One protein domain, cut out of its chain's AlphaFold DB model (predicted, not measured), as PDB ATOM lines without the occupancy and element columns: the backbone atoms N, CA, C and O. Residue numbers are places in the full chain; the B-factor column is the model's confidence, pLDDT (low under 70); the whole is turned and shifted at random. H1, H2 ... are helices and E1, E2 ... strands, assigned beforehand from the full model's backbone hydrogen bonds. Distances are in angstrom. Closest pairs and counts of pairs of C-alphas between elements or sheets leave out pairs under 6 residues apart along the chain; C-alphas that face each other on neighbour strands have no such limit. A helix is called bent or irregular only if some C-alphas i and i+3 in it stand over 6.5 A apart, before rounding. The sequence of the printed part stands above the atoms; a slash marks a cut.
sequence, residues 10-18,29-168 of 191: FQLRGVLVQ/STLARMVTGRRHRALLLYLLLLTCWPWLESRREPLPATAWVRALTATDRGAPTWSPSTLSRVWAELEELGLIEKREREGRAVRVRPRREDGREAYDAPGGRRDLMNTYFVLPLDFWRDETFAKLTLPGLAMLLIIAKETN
ATOM      1  N   PHE A  10      60.215  -5.949 164.199       86.62
ATOM      2  CA  PHE A  10      61.185  -6.904 164.728       86.62
ATOM      3  C   PHE A  10      61.604  -6.526 166.148       86.62
ATOM      4  O   PHE A  10      61.552  -5.360 166.539       86.62
ATOM      5  N   GLN A  11      61.965  -7.537 166.936       89.81
ATOM      6  CA  GLN A  11      62.272  -7.398 168.357       89.81
ATOM      7  C   GLN A  11      63.784  -7.409 168.588       89.81
ATOM      8  O   GLN A  11      64.493  -8.247 168.038       89.81
ATOM      9  N   LEU A  12      64.259  -6.503 169.439       91.44
ATOM     10  CA  LEU A  12      65.656  -6.386 169.858       91.44
ATOM     11  C   LEU A  12      65.720  -6.333 171.381       91.44
ATOM     12  O   LEU A  12      64.864  -5.700 171.999       91.44
ATOM     13  N   ARG A  13      66.718  -6.960 172.016       92.00
ATOM     14  CA  ARG A  13      66.874  -6.825 173.473       92.00
ATOM     15  C   ARG A  13      67.314  -5.420 173.857       92.00
ATOM     16  O   ARG A  13      68.213  -4.848 173.245       92.00
ATOM     17  N   GLY A  14      66.781  -4.914 174.968       91.75
ATOM     18  CA  GLY A  14      67.228  -3.669 175.589       91.75
ATOM     19  C   GLY A  14      68.720  -3.680 175.941       91.75
ATOM     20  O   GLY A  14      69.361  -2.632 175.852       91.75
ATOM     21  N   VAL A  15      69.291  -4.862 176.230       93.38
ATOM     22  CA  VAL A  15      70.733  -5.031 176.475       93.38
ATOM     23  C   VAL A  15      71.602  -4.635 175.286       93.38
ATOM     24  O   VAL A  15      72.754  -4.301 175.508       93.38
ATOM     25  N   LEU A  16      71.085  -4.588 174.051       95.19
ATOM     26  CA  LEU A  16      71.820  -4.030 172.908       95.19
ATOM     27  C   LEU A  16      72.226  -2.573 173.163       95.19
ATOM     28  O   LEU A  16      73.345  -2.156 172.859       95.19
ATOM     29  N   VAL A  17      71.288  -1.800 173.713       95.25
ATOM     30  CA  VAL A  17      71.403  -0.355 173.922       95.25
ATOM     31  C   VAL A  17      72.095  -0.068 175.247       95.25
ATOM     32  O   VAL A  17      73.034   0.724 175.299       95.25
ATOM     33  N   GLN A  18      71.635  -0.708 176.323       93.00
ATOM     34  CA  GLN A  18      72.083  -0.414 177.677       93.00
ATOM     35  C   GLN A  18      71.854  -1.614 178.596       93.00
ATOM     36  O   GLN A  18      70.771  -2.201 178.592       93.00
ATOM     37  N   SER A  29      76.744  -0.715 176.950       94.12
ATOM     38  CA  SER A  29      76.614  -1.984 176.240       94.12
ATOM     39  C   SER A  29      77.119  -1.864 174.802       94.12
ATOM     40  O   SER A  29      77.871  -0.946 174.459       94.12
ATOM     41  N   THR A  30      76.718  -2.791 173.940       96.88
ATOM     42  CA  THR A  30      77.117  -2.875 172.536       96.88
ATOM     43  C   THR A  30      76.907  -1.575 171.775       96.88
ATOM     44  O   THR A  30      77.815  -1.164 171.054       96.88
ATOM     45  N   LEU A  31      75.792  -0.862 171.970       97.31
ATOM     46  CA  LEU A  31      75.588   0.423 171.301       97.31
ATOM     47  C   LEU A  31      76.681   1.445 171.654       97.31
ATOM     48  O   LEU A  31      77.200   2.109 170.759       97.31
ATOM     49  N   ALA A  32      77.090   1.526 172.924       96.62
ATOM     50  CA  ALA A  32      78.173   2.414 173.344       96.62
ATOM     51  C   ALA A  32      79.496   2.038 172.657       96.62
ATOM     52  O   ALA A  32      80.170   2.915 172.122       96.62
ATOM     53  N   ARG A  33      79.827   0.738 172.587       96.12
ATOM     54  CA  ARG A  33      81.020   0.221 171.881       96.12
ATOM     55  C   ARG A  33      80.995   0.557 170.384       96.12
ATOM     56  O   ARG A  33      82.021   0.923 169.815       96.12
ATOM     57  N   MET A  34      79.826   0.460 169.749       97.31
ATOM     58  CA  MET A  34      79.649   0.783 168.330       97.31
ATOM     59  C   MET A  34      79.816   2.279 168.060       97.31
ATOM     60  O   MET A  34      80.482   2.659 167.097       97.31
ATOM     61  N   VAL A  35      79.237   3.133 168.908       97.38
ATOM     62  CA  VAL A  35      79.315   4.593 168.763       97.38
ATOM     63  C   VAL A  35      80.738   5.093 169.010       97.38
ATOM     64  O   VAL A  35      81.283   5.793 168.156       97.38
ATOM     65  N   THR A  36      81.374   4.696 170.116       96.31
ATOM     66  CA  THR A  36      82.750   5.117 170.441       96.31
ATOM     67  C   THR A  36      83.759   4.587 169.426       96.31
ATOM     68  O   THR A  36      84.655   5.316 169.003       96.31
ATOM     69  N   GLY A  37      83.563   3.355 168.947       97.06
ATOM     70  CA  GLY A  37      84.366   2.760 167.884       97.06
ATOM     71  C   GLY A  37      84.054   3.276 166.475       97.06
ATOM     72  O   GLY A  37      84.734   2.870 165.539       97.06
ATOM     73  N   ARG A  38      83.046   4.145 166.292       97.06
ATOM     74  CA  ARG A  38      82.560   4.635 164.984       97.06
ATOM     75  C   ARG A  38      82.153   3.514 164.008       97.06
ATOM     76  O   ARG A  38      82.312   3.624 162.792       97.06
ATOM     77  N   ARG A  39      81.595   2.423 164.531       97.44
ATOM     78  CA  ARG A  39      81.311   1.167 163.819       97.44
ATOM     79  C   ARG A  39      79.919   1.134 163.166       97.44
ATOM     80  O   ARG A  39      79.095   0.268 163.446       97.44
ATOM     81  N   HIS A  40      79.644   2.078 162.261       97.06
ATOM     82  CA  HIS A  40      78.308   2.222 161.651       97.06
ATOM     83  C   HIS A  40      77.857   0.979 160.866       97.06
ATOM     84  O   HIS A  40      76.772   0.449 161.089       97.06
ATOM     85  N   ARG A  41      78.714   0.476 159.968       97.62
ATOM     86  CA  ARG A  41      78.395  -0.702 159.148       97.62
ATOM     87  C   ARG A  41      78.204  -1.962 159.993       97.62
ATOM     88  O   ARG A  41      77.324  -2.756 159.681       97.62
ATOM     89  N   ALA A  42      78.986  -2.133 161.059       98.00
ATOM     90  CA  ALA A  42      78.847  -3.277 161.956       98.00
ATOM     91  C   ALA A  42      77.508  -3.258 162.691       98.00
ATOM     92  O   ALA A  42      76.824  -4.277 162.711       98.00
ATOM     93  N   LEU A  43      77.086  -2.093 163.197       98.06
ATOM     94  CA  LEU A  43      75.768  -1.951 163.812       98.06
ATOM     95  C   LEU A  43      74.644  -2.307 162.826       98.06
ATOM     96  O   LEU A  43      73.782  -3.109 163.166       98.06
ATOM     97  N   LEU A  44      74.682  -1.793 161.591       97.69
ATOM     98  CA  LEU A  44      73.681  -2.122 160.565       97.69
ATOM     99  C   LEU A  44      73.642  -3.617 160.225       97.69
ATOM    100  O   LEU A  44      72.567  -4.211 160.178       97.69
ATOM    101  N   LEU A  45      74.808  -4.233 160.014       98.06
ATOM    102  CA  LEU A  45      74.894  -5.657 159.691       98.06
ATOM    103  C   LEU A  45      74.381  -6.527 160.841       98.06
ATOM    104  O   LEU A  45      73.677  -7.506 160.601       98.06
ATOM    105  N   TYR A  46      74.701  -6.155 162.080       97.88
ATOM    106  CA  TYR A  46      74.230  -6.872 163.255       97.88
ATOM    107  C   TYR A  46      72.714  -6.739 163.430       97.88
ATOM    108  O   TYR A  46      72.036  -7.744 163.612       97.88
ATOM    109  N   LEU A  47      72.156  -5.533 163.274       96.94
ATOM    110  CA  LEU A  47      70.705  -5.323 163.297       96.94
ATOM    111  C   LEU A  47      69.992  -6.152 162.223       96.94
ATOM    112  O   LEU A  47      68.950  -6.749 162.503       96.94
ATOM    113  N   LEU A  48      70.552  -6.226 161.011       96.50
ATOM    114  CA  LEU A  48      69.988  -7.049 159.945       96.50
ATOM    115  C   LEU A  48      70.034  -8.536 160.310       96.50
ATOM    116  O   LEU A  48      69.021  -9.216 160.157       96.50
ATOM    117  N   LEU A  49      71.169  -9.027 160.827       96.06
ATOM    118  CA  LEU A  49      71.316 -10.412 161.287       96.06
ATOM    119  C   LEU A  49      70.258 -10.771 162.332       96.06
ATOM    120  O   LEU A  49      69.598 -11.795 162.193       96.06
ATOM    121  N   LEU A  50      70.066  -9.918 163.342       94.56
ATOM    122  CA  LEU A  50      69.050 -10.125 164.375       94.56
ATOM    123  C   LEU A  50      67.632 -10.112 163.790       94.56
ATOM    124  O   LEU A  50      66.812 -10.952 164.146       94.56
ATOM    125  N   THR A  51      67.361  -9.202 162.850       92.06
ATOM    126  CA  THR A  51      66.051  -9.088 162.188       92.06
ATOM    127  C   THR A  51      65.673 -10.378 161.460       92.06
ATOM    128  O   THR A  51      64.524 -10.812 161.528       92.06
ATOM    129  N   CYS A  52      66.616 -11.000 160.747       91.31
ATOM    130  CA  CYS A  52      66.346 -12.202 159.959       91.31
ATOM    131  C   CYS A  52      66.679 -13.515 160.681       91.31
ATOM    132  O   CYS A  52      66.398 -14.581 160.126       91.31
ATOM    133  N   TRP A  53      67.220 -13.467 161.906       92.06
ATOM    134  CA  TRP A  53      67.651 -14.657 162.643       92.06
ATOM    135  C   TRP A  53      66.572 -15.737 162.795       92.06
ATOM    136  O   TRP A  53      66.879 -16.880 162.459       92.06
ATOM    137  N   PRO A  54      65.314 -15.432 163.185       87.75
ATOM    138  CA  PRO A  54      64.285 -16.466 163.344       87.75
ATOM    139  C   PRO A  54      64.061 -17.306 162.079       87.75
ATOM    140  O   PRO A  54      63.743 -18.489 162.144       87.75
ATOM    141  N   TRP A  55      64.252 -16.697 160.908       87.62
ATOM    142  CA  TRP A  55      64.194 -17.396 159.631       87.62
ATOM    143  C   TRP A  55      65.522 -18.087 159.281       87.62
ATOM    144  O   TRP A  55      65.513 -19.218 158.793       87.62
ATOM    145  N   LEU A  56      66.664 -17.442 159.547       90.88
ATOM    146  CA  LEU A  56      67.993 -17.988 159.255       90.88
ATOM    147  C   LEU A  56      68.353 -19.222 160.080       90.88
ATOM    148  O   LEU A  56      69.003 -20.118 159.549       90.88
ATOM    149  N   GLU A  57      67.943 -19.277 161.344       90.31
ATOM    150  CA  GLU A  57      68.251 -20.379 162.257       90.31
ATOM    151  C   GLU A  57      67.732 -21.720 161.722       90.31
ATOM    152  O   GLU A  57      68.444 -22.722 161.731       90.31
ATOM    153  N   SER A  58      66.520 -21.718 161.162       88.31
ATOM    154  CA  SER A  58      65.899 -22.903 160.556       88.31
ATOM    155  C   SER A  58      66.459 -23.268 159.172       88.31
ATOM    156  O   SER A  58      66.120 -24.310 158.606       88.31
ATOM    157  N   ARG A  59      67.312 -22.418 158.584       89.88
ATOM    158  CA  ARG A  59      67.802 -22.596 157.215       89.88
ATOM    159  C   ARG A  59      68.981 -23.567 157.171       89.88
ATOM    160  O   ARG A  59      70.035 -23.348 157.774       89.88
ATOM    161  N   ARG A  60      68.841 -24.604 156.340       88.56
ATOM    162  CA  ARG A  60      69.908 -25.589 156.103       88.56
ATOM    163  C   ARG A  60      71.143 -24.979 155.456       88.56
ATOM    164  O   ARG A  60      72.243 -25.346 155.835       88.56
ATOM    165  N   GLU A  61      70.983 -24.060 154.511       91.06
ATOM    166  CA  GLU A  61      72.104 -23.444 153.792       91.06
ATOM    167  C   GLU A  61      72.306 -21.987 154.223       91.06
ATOM    168  O   GLU A  61      71.325 -21.235 154.306       91.06
ATOM    169  N   PRO A  62      73.551 -21.534 154.423       93.00
ATOM    170  CA  PRO A  62      73.822 -20.144 154.748       93.00
ATOM    171  C   PRO A  62      73.483 -19.233 153.566       93.00
ATOM    172  O   PRO A  62      73.382 -19.659 152.412       93.00
ATOM    173  N   LEU A  63      73.286 -17.949 153.854       93.06
ATOM    174  CA  LEU A  63      73.047 -16.969 152.804       93.06
ATOM    175  C   LEU A  63      74.331 -16.669 152.022       93.06
ATOM    176  O   LEU A  63      75.387 -16.459 152.630       93.06
ATOM    177  N   PRO A  64      74.253 -16.557 150.684       94.12
ATOM    178  CA  PRO A  64      75.380 -16.077 149.903       94.12
ATOM    179  C   PRO A  64      75.671 -14.609 150.241       94.12
ATOM    180  O   PRO A  64      74.767 -13.829 150.550       94.12
ATOM    181  N   ALA A  65      76.935 -14.196 150.112       94.00
ATOM    182  CA  ALA A  65      77.360 -12.816 150.373       94.00
ATOM    183  C   ALA A  65      76.551 -11.775 149.573       94.00
ATOM    184  O   ALA A  65      76.274 -10.685 150.068       94.00
ATOM    185  N   THR A  66      76.127 -12.119 148.356       95.00
ATOM    186  CA  THR A  66      75.309 -11.252 147.498       95.00
ATOM    187  C   THR A  66      73.934 -10.952 148.089       95.00
ATOM    188  O   THR A  66      73.434  -9.852 147.883       95.00
ATOM    189  N   ALA A  67      73.331 -11.875 148.846       95.06
ATOM    190  CA  ALA A  67      72.046 -11.638 149.501       95.06
ATOM    191  C   ALA A  67      72.176 -10.582 150.609       95.06
ATOM    192  O   ALA A  67      71.387  -9.643 150.653       95.06
ATOM    193  N   TRP A  68      73.219 -10.686 151.438       96.19
ATOM    194  CA  TRP A  68      73.531  -9.692 152.467       96.19
ATOM    195  C   TRP A  68      73.841  -8.320 151.873       96.19
ATOM    196  O   TRP A  68      73.284  -7.324 152.318       96.19
ATOM    197  N   VAL A  69      74.697  -8.271 150.844       96.56
ATOM    198  CA  VAL A  69      75.029  -7.013 150.158       96.56
ATOM    199  C   VAL A  69      73.760  -6.365 149.611       96.56
ATOM    200  O   VAL A  69      73.514  -5.207 149.909       96.56
ATOM    201  N   ARG A  70      72.907  -7.115 148.902       95.19
ATOM    202  CA  ARG A  70      71.648  -6.583 148.356       95.19
ATOM    203  C   ARG A  70      70.692  -6.063 149.427       95.19
ATOM    204  O   ARG A  70      70.010  -5.086 149.165       95.19
ATOM    205  N   ALA A  71      70.628  -6.705 150.592       94.31
ATOM    206  CA  ALA A  71      69.769  -6.265 151.690       94.31
ATOM    207  C   ALA A  71      70.270  -4.979 152.373       94.31
ATOM    208  O   ALA A  71      69.479  -4.261 152.973       94.31
ATOM    209  N   LEU A  72      71.574  -4.703 152.300       95.19
ATOM    210  CA  LEU A  72      72.208  -3.544 152.934       95.19
ATOM    211  C   LEU A  72      72.489  -2.394 151.958       95.19
ATOM    212  O   LEU A  72      72.768  -1.275 152.387       95.19
ATOM    213  N   THR A  73      72.461  -2.663 150.655       94.69
ATOM    214  CA  THR A  73      72.540  -1.641 149.615       94.69
ATOM    215  C   THR A  73      71.217  -0.886 149.548       94.69
ATOM    216  O   THR A  73      70.178  -1.487 149.301       94.69
ATOM    217  N   ALA A  74      71.286   0.430 149.726       93.00
ATOM    218  CA  ALA A  74      70.161   1.346 149.586       93.00
ATOM    219  C   ALA A  74      70.378   2.294 148.400       93.00
ATOM    220  O   ALA A  74      71.491   2.412 147.879       93.00
ATOM    221  N   THR A  75      69.307   2.960 147.977       88.31
ATOM    222  CA  THR A  75      69.300   3.851 146.806       88.31
ATOM    223  C   THR A  75      69.810   5.264 147.099       88.31
ATOM    224  O   THR A  75      70.231   5.973 146.183       88.31
ATOM    225  N   ASP A  76      69.803   5.673 148.368       87.38
ATOM    226  CA  ASP A  76      70.270   6.990 148.798       87.38
ATOM    227  C   ASP A  76      71.789   7.159 148.587       87.38
ATOM    228  O   ASP A  76      72.590   6.289 148.934       87.38
ATOM    229  N   ARG A  77      72.210   8.317 148.060       79.00
ATOM    230  CA  ARG A  77      73.627   8.634 147.800       79.00
ATOM    231  C   ARG A  77      74.457   8.729 149.083       79.00
ATOM    232  O   ARG A  77      75.672   8.559 149.019       79.00
ATOM    233  N   GLY A  78      73.821   9.008 150.222       81.62
ATOM    234  CA  GLY A  78      74.469   9.039 151.539       81.62
ATOM    235  C   GLY A  78      74.636   7.665 152.198       81.62
ATOM    236  O   GLY A  78      75.284   7.566 153.243       81.62
ATOM    237  N   ALA A  79      74.073   6.606 151.609       88.69
ATOM    238  CA  ALA A  79      74.041   5.284 152.216       88.69
ATOM    239  C   ALA A  79      75.438   4.644 152.315       88.69
ATOM    240  O   ALA A  79      76.274   4.787 151.413       88.69
ATOM    241  N   PRO A  80      75.711   3.845 153.365       91.62
ATOM    242  CA  PRO A  80      76.939   3.068 153.431       91.62
ATOM    243  C   PRO A  80      77.076   2.132 152.224       91.62
ATOM    244  O   PRO A  80      76.236   1.271 151.987       91.62
ATOM    245  N   THR A  81      78.180   2.248 151.485       93.25
ATOM    246  CA  THR A  81      78.469   1.320 150.381       93.25
ATOM    247  C   THR A  81      78.820  -0.072 150.903       93.25
ATOM    248  O   THR A  81      79.593  -0.201 151.865       93.25
ATOM    249  N   TRP A  82      78.309  -1.100 150.220       96.62
ATOM    250  CA  TRP A  82      78.538  -2.512 150.516       96.62
ATOM    251  C   TRP A  82      79.123  -3.252 149.317       96.62
ATOM    252  O   TRP A  82      78.722  -3.062 148.175       96.62
ATOM    253  N   SER A  83      80.076  -4.129 149.603       96.12
ATOM    254  CA  SER A  83      80.678  -5.066 148.660       96.12
ATOM    255  C   SER A  83      80.955  -6.378 149.402       96.12
ATOM    256  O   SER A  83      80.998  -6.369 150.637       96.12
ATOM    257  N   PRO A  84      81.201  -7.504 148.708       95.44
ATOM    258  CA  PRO A  84      81.577  -8.751 149.375       95.44
ATOM    259  C   PRO A  84      82.823  -8.614 150.269       95.44
ATOM    260  O   PRO A  84      82.883  -9.214 151.340       95.44
ATOM    261  N   SER A  85      83.794  -7.784 149.870       95.31
ATOM    262  CA  SER A  85      85.000  -7.514 150.666       95.31
ATOM    263  C   SER A  85      84.697  -6.690 151.918       95.31
ATOM    264  O   SER A  85      85.156  -7.043 153.004       95.31
ATOM    265  N   THR A  86      83.877  -5.642 151.800       97.12
ATOM    266  CA  THR A  86      83.411  -4.856 152.952       97.12
ATOM    267  C   THR A  86      82.596  -5.722 153.905       97.12
ATOM    268  O   THR A  86      82.859  -5.705 155.101       97.12
ATOM    269  N   LEU A  87      81.673  -6.538 153.391       97.56
ATOM    270  CA  LEU A  87      80.875  -7.465 154.192       97.56
ATOM    271  C   LEU A  87      81.765  -8.438 154.980       97.56
ATOM    272  O   LEU A  87      81.591  -8.586 156.182       97.56
ATOM    273  N   SER A  88      82.750  -9.060 154.324       96.00
ATOM    274  CA  SER A  88      83.690  -9.983 154.977       96.00
ATOM    275  C   SER A  88      84.473  -9.320 156.119       96.00
ATOM    276  O   SER A  88      84.637  -9.917 157.186       96.00
ATOM    277  N   ARG A  89      84.909  -8.068 155.918       97.50
ATOM    278  CA  ARG A  89      85.601  -7.271 156.942       97.50
ATOM    279  C   ARG A  89      84.686  -6.944 158.120       97.50
ATOM    280  O   ARG A  89      85.091  -7.118 159.260       97.50
ATOM    281  N   VAL A  90      83.457  -6.507 157.853       98.12
ATOM    282  CA  VAL A  90      82.490  -6.162 158.907       98.12
ATOM    283  C   VAL A  90      82.065  -7.410 159.689       98.12
ATOM    284  O   VAL A  90      81.900  -7.343 160.901       98.12
ATOM    285  N   TRP A  91      81.968  -8.574 159.041       98.00
ATOM    286  CA  TRP A  91      81.780  -9.839 159.747       98.00
ATOM    287  C   TRP A  91      82.937 -10.174 160.693       98.00
ATOM    288  O   TRP A  91      82.684 -10.616 161.807       98.00
ATOM    289  N   ALA A  92      84.189  -9.960 160.272       97.50
ATOM    290  CA  ALA A  92      85.346 -10.156 161.149       97.50
ATOM    291  C   ALA A  92      85.301  -9.206 162.354       97.50
ATOM    292  O   ALA A  92      85.530  -9.629 163.479       97.50
ATOM    293  N   GLU A  93      84.904  -7.954 162.133       97.69
ATOM    294  CA  GLU A  93      84.734  -6.978 163.209       97.69
ATOM    295  C   GLU A  93      83.654  -7.402 164.219       97.69
ATOM    296  O   GLU A  93      83.849  -7.284 165.425       97.69
ATOM    297  N   LEU A  94      82.519  -7.938 163.758       98.25
ATOM    298  CA  LEU A  94      81.479  -8.454 164.656       98.25
ATOM    299  C   LEU A  94      81.951  -9.672 165.464       98.25
ATOM    300  O   LEU A  94      81.553  -9.821 166.621       98.25
ATOM    301  N   GLU A  95      82.794 -10.519 164.871       97.88
ATOM    302  CA  GLU A  95      83.437 -11.647 165.554       97.88
ATOM    303  C   GLU A  95      84.402 -11.146 166.640       97.88
ATOM    304  O   GLU A  95      84.299 -11.568 167.789       97.88
ATOM    305  N   GLU A  96      85.261 -10.171 166.318       96.38
ATOM    306  CA  GLU A  96      86.174  -9.512 167.267       96.38
ATOM    307  C   GLU A  96      85.423  -8.823 168.417       96.38
ATOM    308  O   GLU A  96      85.863  -8.841 169.567       96.38
ATOM    309  N   LEU A  97      84.256  -8.239 168.133       96.25
ATOM    310  CA  LEU A  97      83.395  -7.633 169.146       96.25
ATOM    311  C   LEU A  97      82.665  -8.670 170.020       96.25
ATOM    312  O   LEU A  97      82.057  -8.272 171.022       96.25
ATOM    313  N   GLY A  98      82.728  -9.959 169.676       97.12
ATOM    314  CA  GLY A  98      82.049 -11.047 170.379       97.12
ATOM    315  C   GLY A  98      80.536 -11.071 170.159       97.12
ATOM    316  O   GLY A  98      79.817 -11.622 170.984       97.12
ATOM    317  N   LEU A  99      80.040 -10.453 169.083       97.94
ATOM    318  CA  LEU A  99      78.603 -10.357 168.774       97.94
ATOM    319  C   LEU A  99      78.103 -11.479 167.871       97.94
ATOM    320  O   LEU A  99      76.896 -11.672 167.727       97.94
ATOM    321  N   ILE A 100      79.025 -12.222 167.274       97.94
ATOM    322  CA  ILE A 100      78.750 -13.456 166.551       97.94
ATOM    323  C   ILE A 100      79.694 -14.546 167.049       97.94
ATOM    324  O   ILE A 100      80.745 -14.267 167.632       97.94
ATOM    325  N   GLU A 101      79.307 -15.794 166.832       96.56
ATOM    326  CA  GLU A 101      80.209 -16.928 166.990       96.56
ATOM    327  C   GLU A 101      81.299 -16.921 165.913       96.56
ATOM    328  O   GLU A 101      81.205 -16.219 164.897       96.56
ATOM    329  N   LYS A 102      82.333 -17.743 166.124       95.19
ATOM    330  CA  LYS A 102      83.379 -17.960 165.126       95.19
ATOM    331  C   LYS A 102      82.741 -18.407 163.812       95.19
ATOM    332  O   LYS A 102      81.955 -19.348 163.771       95.19
ATOM    333  N   ARG A 103      83.091 -17.719 162.730       92.56
ATOM    334  CA  ARG A 103      82.499 -17.955 161.411       92.56
ATOM    335  C   ARG A 103      82.907 -19.315 160.854       92.56
ATOM    336  O   ARG A 103      84.093 -19.640 160.802       92.56
ATOM    337  N   GLU A 104      81.933 -20.052 160.332       90.19
ATOM    338  CA  GLU A 104      82.140 -21.350 159.690       90.19
ATOM    339  C   GLU A 104      81.973 -21.199 158.174       90.19
ATOM    340  O   GLU A 104      80.971 -20.667 157.689       90.19
ATOM    341  N   ARG A 105      82.976 -21.623 157.394       87.62
ATOM    342  CA  ARG A 105      82.867 -21.626 155.929       87.62
ATOM    343  C   ARG A 105      82.124 -22.873 155.473       87.62
ATOM    344  O   ARG A 105      82.549 -23.983 155.767       87.62
ATOM    345  N   GLU A 106      81.085 -22.675 154.673       87.38
ATOM    346  CA  GLU A 106      80.327 -23.747 154.029       87.38
ATOM    347  C   GLU A 106      80.320 -23.490 152.520       87.38
ATOM    348  O   GLU A 106      79.576 -22.656 151.993       87.38
ATOM    349  N   GLY A 107      81.236 -24.158 151.814       85.94
ATOM    350  CA  GLY A 107      81.474 -23.917 150.393       85.94
ATOM    351  C   GLY A 107      81.889 -22.467 150.119       85.94
ATOM    352  O   GLY A 107      82.937 -22.006 150.571       85.94
ATOM    353  N   ARG A 108      81.068 -21.740 149.349       81.56
ATOM    354  CA  ARG A 108      81.308 -20.330 148.970       81.56
ATOM    355  C   ARG A 108      80.637 -19.319 149.907       81.56
ATOM    356  O   ARG A 108      80.742 -18.116 149.671       81.56
ATOM    357  N   ALA A 109      79.924 -19.792 150.924       87.81
ATOM    358  CA  ALA A 109      79.186 -18.968 151.869       87.81
ATOM    359  C   ALA A 109      79.747 -19.128 153.289       87.81
ATOM    360  O   ALA A 109      80.614 -19.962 153.559       87.81
ATOM    361  N   VAL A 110      79.278 -18.271 154.189       89.94
ATOM    362  CA  VAL A 110      79.690 -18.261 155.593       89.94
ATOM    363  C   VAL A 110      78.447 -18.437 156.444       89.94
ATOM    364  O   VAL A 110      77.501 -17.655 156.316       89.94
ATOM    365  N   ARG A 111      78.453 -19.447 157.312       93.88
ATOM    366  CA  ARG A 111      77.466 -19.559 158.377       93.88
ATOM    367  C   ARG A 111      77.863 -18.622 159.506       93.88
ATOM    368  O   ARG A 111      78.995 -18.637 159.988       93.88
ATOM    369  N   VAL A 112      76.912 -17.782 159.885       94.94
ATOM    370  CA  VAL A 112      77.055 -16.796 160.951       94.94
ATOM    371  C   VAL A 112      75.941 -17.049 161.949       94.94
ATOM    372  O   VAL A 112      74.779 -17.125 161.550       94.94
ATOM    373  N   ARG A 113      76.299 -17.177 163.225       95.94
ATOM    374  CA  ARG A 113      75.353 -17.278 164.338       95.94
ATOM    375  C   ARG A 113      75.552 -16.066 165.251       95.94
ATOM    376  O   ARG A 113      76.700 -15.790 165.608       95.94
ATOM    377  N   PRO A 114      74.504 -15.292 165.576       97.00
ATOM    378  CA  PRO A 114      74.621 -14.209 166.533       97.00
ATOM    379  C   PRO A 114      74.927 -14.764 167.923       97.00
ATOM    380  O   PRO A 114      74.605 -15.903 168.257       97.00
ATOM    381  N   ARG A 115      75.524 -13.917 168.752       96.88
ATOM    382  CA  ARG A 115      75.520 -14.041 170.209       96.88
ATOM    383  C   ARG A 115      74.498 -13.065 170.777       96.88
ATOM    384  O   ARG A 115      74.028 -12.182 170.049       96.88
ATOM    385  N   ARG A 116      74.141 -13.217 172.057       93.75
ATOM    386  CA  ARG A 116      73.290 -12.235 172.741       93.75
ATOM    387  C   ARG A 116      73.881 -10.839 172.570       93.75
ATOM    388  O   ARG A 116      75.089 -10.674 172.455       93.75
ATOM    389  N   GLU A 117      73.026  -9.832 172.559       94.75
ATOM    390  CA  GLU A 117      73.358  -8.462 172.193       94.75
ATOM    391  C   GLU A 117      74.350  -7.762 173.139       94.75
ATOM    392  O   GLU A 117      74.832  -6.685 172.802       94.75
ATOM    393  N   ASP A 118      74.707  -8.364 174.279       92.44
ATOM    394  CA  ASP A 118      75.812  -7.961 175.167       92.44
ATOM    395  C   ASP A 118      77.138  -8.715 174.891       92.44
ATOM    396  O   ASP A 118      78.163  -8.430 175.512       92.44
ATOM    397  N   GLY A 119      77.120  -9.682 173.973       92.12
ATOM    398  CA  GLY A 119      78.229 -10.546 173.567       92.12
ATOM    399  C   GLY A 119      78.581 -11.659 174.557       92.12
ATOM    400  O   GLY A 119      79.621 -12.299 174.400       92.12
ATOM    401  N   ARG A 120      77.774 -11.887 175.602       90.69
ATOM    402  CA  ARG A 120      78.165 -12.776 176.713       90.69
ATOM    403  C   ARG A 120      77.652 -14.201 176.574       90.69
ATOM    404  O   ARG A 120      78.365 -15.130 176.933       90.69
ATOM    405  N   GLU A 121      76.482 -14.395 175.981       91.44
ATOM    406  CA  GLU A 121      75.844 -15.712 175.863       91.44
ATOM    407  C   GLU A 121      75.533 -16.077 174.409       91.44
ATOM    408  O   GLU A 121      75.633 -15.237 173.508       91.44
ATOM    409  N   ALA A 122      75.196 -17.348 174.179       91.50
ATOM    410  CA  ALA A 122      74.636 -17.785 172.906       91.50
ATOM    411  C   ALA A 122      73.349 -17.001 172.615       91.50
ATOM    412  O   ALA A 122      72.632 -16.602 173.537       91.50
ATOM    413  N   TYR A 123      73.077 -16.733 171.340       92.12
ATOM    414  CA  TYR A 123      71.837 -16.063 170.988       92.12
ATOM    415  C   TYR A 123      70.670 -17.033 171.065       92.12
ATOM    416  O   TYR A 123      70.720 -18.139 170.538       92.12
ATOM    417  N   ASP A 124      69.586 -16.559 171.650       87.44
ATOM    418  CA  ASP A 124      68.278 -17.166 171.528       87.44
ATOM    419  C   ASP A 124      67.272 -16.081 171.123       87.44
ATOM    420  O   ASP A 124      67.432 -14.900 171.466       87.44
ATOM    421  N   ALA A 125      66.258 -16.458 170.348       79.50
ATOM    422  CA  ALA A 125      65.297 -15.502 169.822       79.50
ATOM    423  C   ALA A 125      64.408 -14.906 170.931       79.50
ATOM    424  O   ALA A 125      64.097 -15.574 171.919       79.50
ATOM    425  N   PRO A 126      63.934 -13.660 170.758       73.94
ATOM    426  CA  PRO A 126      62.984 -13.044 171.663       73.94
ATOM    427  C   PRO A 126      61.729 -13.876 171.960       73.94
ATOM    428  O   PRO A 126      60.805 -13.937 171.155       73.94
ATOM    429  N   GLY A 127      61.678 -14.498 173.141       69.25
ATOM    430  CA  GLY A 127      60.607 -15.425 173.542       69.25
ATOM    431  C   GLY A 127      59.567 -14.852 174.512       69.25
ATOM    432  O   GLY A 127      58.825 -15.611 175.122       69.25
ATOM    433  N   GLY A 128      59.539 -13.530 174.725       64.25
ATOM    434  CA  GLY A 128      58.621 -12.898 175.688       64.25
ATOM    435  C   GLY A 128      59.028 -13.046 177.161       64.25
ATOM    436  O   GLY A 128      58.207 -12.834 178.055       64.25
ATOM    437  N   ARG A 129      60.295 -13.394 177.424       72.06
ATOM    438  CA  ARG A 129      60.876 -13.379 178.773       72.06
ATOM    439  C   ARG A 129      60.848 -11.959 179.349       72.06
ATOM    440  O   ARG A 129      61.046 -10.986 178.628       72.06
ATOM    441  N   ARG A 130      60.560 -11.862 180.651       69.38
ATOM    442  CA  ARG A 130      60.348 -10.586 181.362       69.38
ATOM    443  C   ARG A 130      61.521 -10.161 182.238       69.38
ATOM    444  O   ARG A 130      61.446  -9.117 182.874       69.38
ATOM    445  N   ASP A 131      62.585 -10.957 182.316       81.00
ATOM    446  CA  ASP A 131      63.775 -10.518 183.031       81.00
ATOM    447  C   ASP A 131      64.431  -9.339 182.295       81.00
ATOM    448  O   ASP A 131      64.312  -9.184 181.075       81.00
ATOM    449  N   LEU A 132      65.122  -8.485 183.049       78.12
ATOM    450  CA  LEU A 132      65.672  -7.238 182.516       78.12
ATOM    451  C   LEU A 132      66.720  -7.471 181.416       78.12
ATOM    452  O   LEU A 132      66.902  -6.608 180.559       78.12
ATOM    453  N   MET A 133      67.397  -8.626 181.417       83.12
ATOM    454  CA  MET A 133      68.382  -8.976 180.386       83.12
ATOM    455  C   MET A 133      67.711  -9.376 179.072       83.12
ATOM    456  O   MET A 133      68.289  -9.190 178.005       83.12
ATOM    457  N   ASN A 134      66.479  -9.877 179.135       81.88
ATOM    458  CA  ASN A 134      65.698 -10.298 177.981       81.88
ATOM    459  C   ASN A 134      64.517  -9.381 177.684       81.88
ATOM    460  O   ASN A 134      63.690  -9.729 176.857       81.88
ATOM    461  N   THR A 135      64.408  -8.205 178.298       85.19
ATOM    462  CA  THR A 135      63.327  -7.295 177.916       85.19
ATOM    463  C   THR A 135      63.592  -6.746 176.515       85.19
ATOM    464  O   THR A 135      64.704  -6.307 176.212       85.19
ATOM    465  N   TYR A 136      62.577  -6.774 175.653       87.62
ATOM    466  CA  TYR A 136      62.700  -6.389 174.249       87.62
ATOM    467  C   TYR A 136      62.061  -5.033 173.972       87.62
ATOM    468  O   TYR A 136      61.085  -4.641 174.610       87.62
ATOM    469  N   PHE A 137      62.579  -4.362 172.953       89.75
ATOM    470  CA  PHE A 137      61.901  -3.277 172.270       89.75
ATOM    471  C   PHE A 137      61.695  -3.624 170.795       89.75
ATOM    472  O   PHE A 137      62.231  -4.617 170.298       89.75
ATOM    473  N   VAL A 138      60.875  -2.835 170.105       89.38
ATOM    474  CA  VAL A 138      60.513  -3.070 168.708       89.38
ATOM    475  C   VAL A 138      61.081  -1.988 167.808       89.38
ATOM    476  O   VAL A 138      61.115  -0.816 168.181       89.38
ATOM    477  N   LEU A 139      61.479  -2.390 166.608       90.06
ATOM    478  CA  LEU A 139      61.675  -1.487 165.483       90.06
ATOM    479  C   LEU A 139      60.650  -1.819 164.390       90.06
ATOM    480  O   LEU A 139      60.398  -3.003 164.140       90.06
ATOM    481  N   PRO A 140      60.046  -0.803 163.749       90.31
ATOM    482  CA  PRO A 140      59.064  -1.021 162.694       90.31
ATOM    483  C   PRO A 140      59.719  -1.644 161.456       90.31
ATOM    484  O   PRO A 140      60.875  -1.358 161.144       90.31
ATOM    485  N   LEU A 141      58.965  -2.459 160.713       88.81
ATOM    486  CA  LEU A 141      59.409  -3.055 159.445       88.81
ATOM    487  C   LEU A 141      59.863  -1.992 158.430       88.81
ATOM    488  O   LEU A 141      60.803  -2.215 157.663       88.81
ATOM    489  N   ASP A 142      59.227  -0.825 158.481       90.75
ATOM    490  CA  ASP A 142      59.495   0.361 157.666       90.75
ATOM    491  C   ASP A 142      60.957   0.814 157.757       90.75
ATOM    492  O   ASP A 142      61.506   1.312 156.777       90.75
ATOM    493  N   PHE A 143      61.634   0.526 158.877       93.44
ATOM    494  CA  PHE A 143      63.063   0.783 159.040       93.44
ATOM    495  C   PHE A 143      63.904   0.173 157.908       93.44
ATOM    496  O   PHE A 143      64.835   0.815 157.416       93.44
ATOM    497  N   TRP A 144      63.558  -1.050 157.489       93.12
ATOM    498  CA  TRP A 144      64.194  -1.748 156.372       93.12
ATOM    499  C   TRP A 144      63.494  -1.463 155.047       93.12
ATOM    500  O   TRP A 144      64.166  -1.210 154.050       93.12
ATOM    501  N   ARG A 145      62.153  -1.513 155.030       91.06
ATOM    502  CA  ARG A 145      61.355  -1.388 153.800       91.06
ATOM    503  C   ARG A 145      61.539  -0.031 153.122       91.06
ATOM    504  O   ARG A 145      61.677   0.009 151.905       91.06
ATOM    505  N   ASP A 146      61.585   1.040 153.908       92.25
ATOM    506  CA  ASP A 146      61.632   2.421 153.416       92.25
ATOM    507  C   ASP A 146      63.066   2.997 153.488       92.25
ATOM    508  O   ASP A 146      63.288   4.218 153.426       92.25
ATOM    509  N   GLU A 147      64.048   2.099 153.645       93.25
ATOM    510  CA  GLU A 147      65.486   2.371 153.711       93.25
ATOM    511  C   GLU A 147      65.862   3.409 154.787       93.25
ATOM    512  O   GLU A 147      66.858   4.124 154.658       93.25
ATOM    513  N   THR A 148      65.090   3.521 155.879       93.62
ATOM    514  CA  THR A 148      65.396   4.460 156.976       93.62
ATOM    515  C   THR A 148      66.790   4.211 157.549       93.62
ATOM    516  O   THR A 148      67.506   5.163 157.853       93.62
ATOM    517  N   PHE A 149      67.214   2.945 157.620       93.00
ATOM    518  CA  PHE A 149      68.556   2.552 158.054       93.00
ATOM    519  C   PHE A 149      69.691   3.243 157.277       93.00
ATOM    520  O   PHE A 149      70.769   3.448 157.826       93.00
ATOM    521  N   ALA A 150      69.460   3.597 156.010       91.81
ATOM    522  CA  ALA A 150      70.461   4.190 155.131       91.81
ATOM    523  C   ALA A 150      70.521   5.721 155.222       91.81
ATOM    524  O   ALA A 150      71.555   6.309 154.916       91.81
ATOM    525  N   LYS A 151      69.429   6.348 155.676       92.94
ATOM    526  CA  LYS A 151      69.291   7.806 155.842       92.94
ATOM    527  C   LYS A 151      69.883   8.301 157.163       92.94
ATOM    528  O   LYS A 151      70.129   9.493 157.341       92.94
ATOM    529  N   LEU A 152      70.076   7.397 158.122       94.06
ATOM    530  CA  LEU A 152      70.558   7.725 159.456       94.06
ATOM    531  C   LEU A 152      72.085   7.690 159.514       94.06
ATOM    532  O   LEU A 152      72.728   6.728 159.106       94.06
ATOM    533  N   THR A 153      72.675   8.730 160.096       95.25
ATOM    534  CA  THR A 153      74.071   8.681 160.545       95.25
ATOM    535  C   THR A 153      74.194   7.751 161.755       95.25
ATOM    536  O   THR A 153      73.199   7.457 162.414       95.25
ATOM    537  N   LEU A 154      75.409   7.325 162.118       96.75
ATOM    538  CA  LEU A 154      75.607   6.503 163.322       96.75
ATOM    539  C   LEU A 154      75.026   7.152 164.601       96.75
ATOM    540  O   LEU A 154      74.326   6.450 165.330       96.75
ATOM    541  N   PRO A 155      75.222   8.460 164.874       96.81
ATOM    542  CA  PRO A 155      74.530   9.127 165.978       96.81
ATOM    543  C   PRO A 155      73.002   9.090 165.845       96.81
ATOM    544  O   PRO A 155      72.316   8.826 166.828       96.81
ATOM    545  N   GLY A 156      72.463   9.303 164.638       96.69
ATOM    546  CA  GLY A 156      71.020   9.236 164.385       96.69
ATOM    547  C   GLY A 156      70.440   7.842 164.637       96.69
ATOM    548  O   GLY A 156      69.413   7.708 165.297       96.69
ATOM    549  N   LEU A 157      71.136   6.797 164.187       97.31
ATOM    550  CA  LEU A 157      70.774   5.406 164.442       97.31
ATOM    551  C   LEU A 157      70.849   5.074 165.937       97.31
ATOM    552  O   LEU A 157      69.951   4.426 166.467       97.31
ATOM    553  N   ALA A 158      71.877   5.553 166.641       97.50
ATOM    554  CA  ALA A 158      71.984   5.368 168.083       97.50
ATOM    555  C   ALA A 158      70.818   6.030 168.833       97.50
ATOM    556  O   ALA A 158      70.202   5.388 169.682       97.50
ATOM    557  N   MET A 159      70.470   7.271 168.481       97.50
ATOM    558  CA  MET A 159      69.331   7.971 169.077       97.50
ATOM    559  C   MET A 159      68.005   7.265 168.795       97.50
ATOM    560  O   MET A 159      67.203   7.118 169.715       97.50
ATOM    561  N   LEU A 160      67.794   6.767 167.572       96.25
ATOM    562  CA  LEU A 160      66.617   5.962 167.242       96.25
ATOM    563  C   LEU A 160      66.506   4.735 168.159       96.25
ATOM    564  O   LEU A 160      65.443   4.494 168.721       96.25
ATOM    565  N   LEU A 161      67.594   3.978 168.333       96.62
ATOM    566  CA  LEU A 161      67.606   2.778 169.177       96.62
ATOM    567  C   LEU A 161      67.348   3.104 170.654       96.62
ATOM    568  O   LEU A 161      66.628   2.368 171.326       96.62
ATOM    569  N   ILE A 162      67.907   4.210 171.153       95.12
ATOM    570  CA  ILE A 162      67.663   4.688 172.519       95.12
ATOM    571  C   ILE A 162      66.187   5.042 172.694       95.12
ATOM    572  O   ILE A 162      65.540   4.512 173.591       95.12
ATOM    573  N   ILE A 163      65.630   5.880 171.819       94.44
ATOM    574  CA  ILE A 163      64.229   6.309 171.911       94.44
ATOM    575  C   ILE A 163      63.293   5.105 171.783       94.44
ATOM    576  O   ILE A 163      62.381   4.960 172.592       94.44
ATOM    577  N   ALA A 164      63.533   4.205 170.826       92.88
ATOM    578  CA  ALA A 164      62.724   3.000 170.639       92.88
ATOM    579  C   ALA A 164      62.738   2.086 171.875       92.88
ATOM    580  O   ALA A 164      61.716   1.484 172.209       92.88
ATOM    581  N   LYS A 165      63.876   2.003 172.578       90.81
ATOM    582  CA  LYS A 165      63.974   1.314 173.867       90.81
ATOM    583  C   LYS A 165      63.170   2.039 174.950       90.81
ATOM    584  O   LYS A 165      62.333   1.413 175.589       90.81
ATOM    585  N   GLU A 166      63.409   3.330 175.171       89.19
ATOM    586  CA  GLU A 166      62.786   4.079 176.278       89.19
ATOM    587  C   GLU A 166      61.267   4.255 176.113       89.19
ATOM    588  O   GLU A 166      60.539   4.336 177.098       89.19
ATOM    589  N   THR A 167      60.774   4.277 174.875       85.94
ATOM    590  CA  THR A 167      59.343   4.432 174.564       85.94
ATOM    591  C   THR A 167      58.602   3.104 174.435       85.94
ATOM    592  O   THR A 167      57.407   3.093 174.141       85.94
ATOM    593  N   ASN A 168      59.271   1.964 174.651       75.75
ATOM    594  CA  ASN A 168      58.609   0.681 174.491       75.75
ATOM    595  C   ASN A 168      57.631   0.403 175.646       75.75
ATOM    596  O   ASN A 168      58.069   0.341 176.798       75.75
TER     597      ASN A 168
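Overview. This is residues 10 to 18 and 29 to 168 of the 191 residues of an uncharacterized protein of Georgenia soli (UniProt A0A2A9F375). A kinked helix, H2, runs through the middle of a compact helical body; H4 crosses its first half, H3 packs on the beginning of H4, and H1 folds back on H2's first turn, with H7 packed on H1. Two small two-stranded antiparallel sheets lie at opposite ends of the longest axis: E1 and E4 beside the later part of H7, and the hairpin E2 and E3. The 149 printed residues have seven named helices and four named strands, in the order E1 H1 H2 H3 H4 E2 E3 E4 H5 H6 H7, and the class is mostly helix. The radius of gyration of the C-alphas is 14.6 A, and the C-alphas span 41 by 35 by 27 A.

Arrangement. Start at E1, residues 10 to 13, and E4, residues 136 to 140: they are antiparallel, with N 12 and O 137 within hydrogen-bond range at 2.9 A. E4 and H7, residues 154 to 166, have 6 pairs of C-alphas within 8 A; the closest, those of Phe 137 and Lys 165, are 5.3 A apart. E1 and H2, residues 40 to 57, have 3 pairs of C-alphas within 8 A; the closest, those of Phe 10 and Thr 51, are 5.9 A apart. H2 has a kink of 49 degrees near residue 51 and is irregular, C-alphas 51 and 54 being 7.7 A apart. H1, residues 30 to 36, forms a helical hairpin with H2, which touches it with residues 40 to 43 alone; the closest C-alphas, Met 34 and Leu 43, are 6.6 A apart, at a shallow tilt of 18 degrees, opposite ways. H7 touches H1 with residues 154 to 158 alone, closest at the C-alphas of Val 35 and Leu 154, 6.9 A, at a shallow tilt of 33 degrees, only just short of steep. H4, residues 84 to 96, touches H2 about perpendicular at 86 degrees, closest at the C-alphas of Ala 42 and Val 90, 5.6 A. H3, residues 65 to 72, touches H4 at 84 degrees, about perpendicular, closest at the C-alphas of Ala 65 and Pro 84, 5.9 A. The hairpin of E2, residues 104 to 106, and E3, residues 109 to 111, has N 111 and O 104 within hydrogen-bond range at 2.8 A. H5, residues 142 to 145, and H6, residues 148 to 151, are close but not clearly touching, with the C-alphas of Phe 143 and Phe 149 5.9 A apart. Every O i to N i+4 pair is within hydrogen-bond range in H1, H3, H4 and H7; H2 has 12 of 14, and H5 and H6 are too short for one.

Along the chain. Find C-alpha 10 at (61.185, -6.904, 164.728), where E1 begins; E4 is 13.2 A long. H2 runs 24.7 A from C-alpha 40 at (78.308, 2.222, 161.651), H4 18.5 A, and H7 18.4 A to C-alpha 166 at (62.786, 4.079, 176.278).

Size, cuts and confidence. The C-alphas farthest apart, those of Gly 107 and Thr 167, are 43.3 A apart. Look for the cut between residues 18 and 29: residues 19 to 28 are not printed, and the C-alphas across it are 5.0 A apart. The links H3 to H4 and E3 to E4 are long, the latter holding residues 112 to 135. The mean pLDDT of the printed part is 92.1; residues 127 to 128 and 130 are under 70.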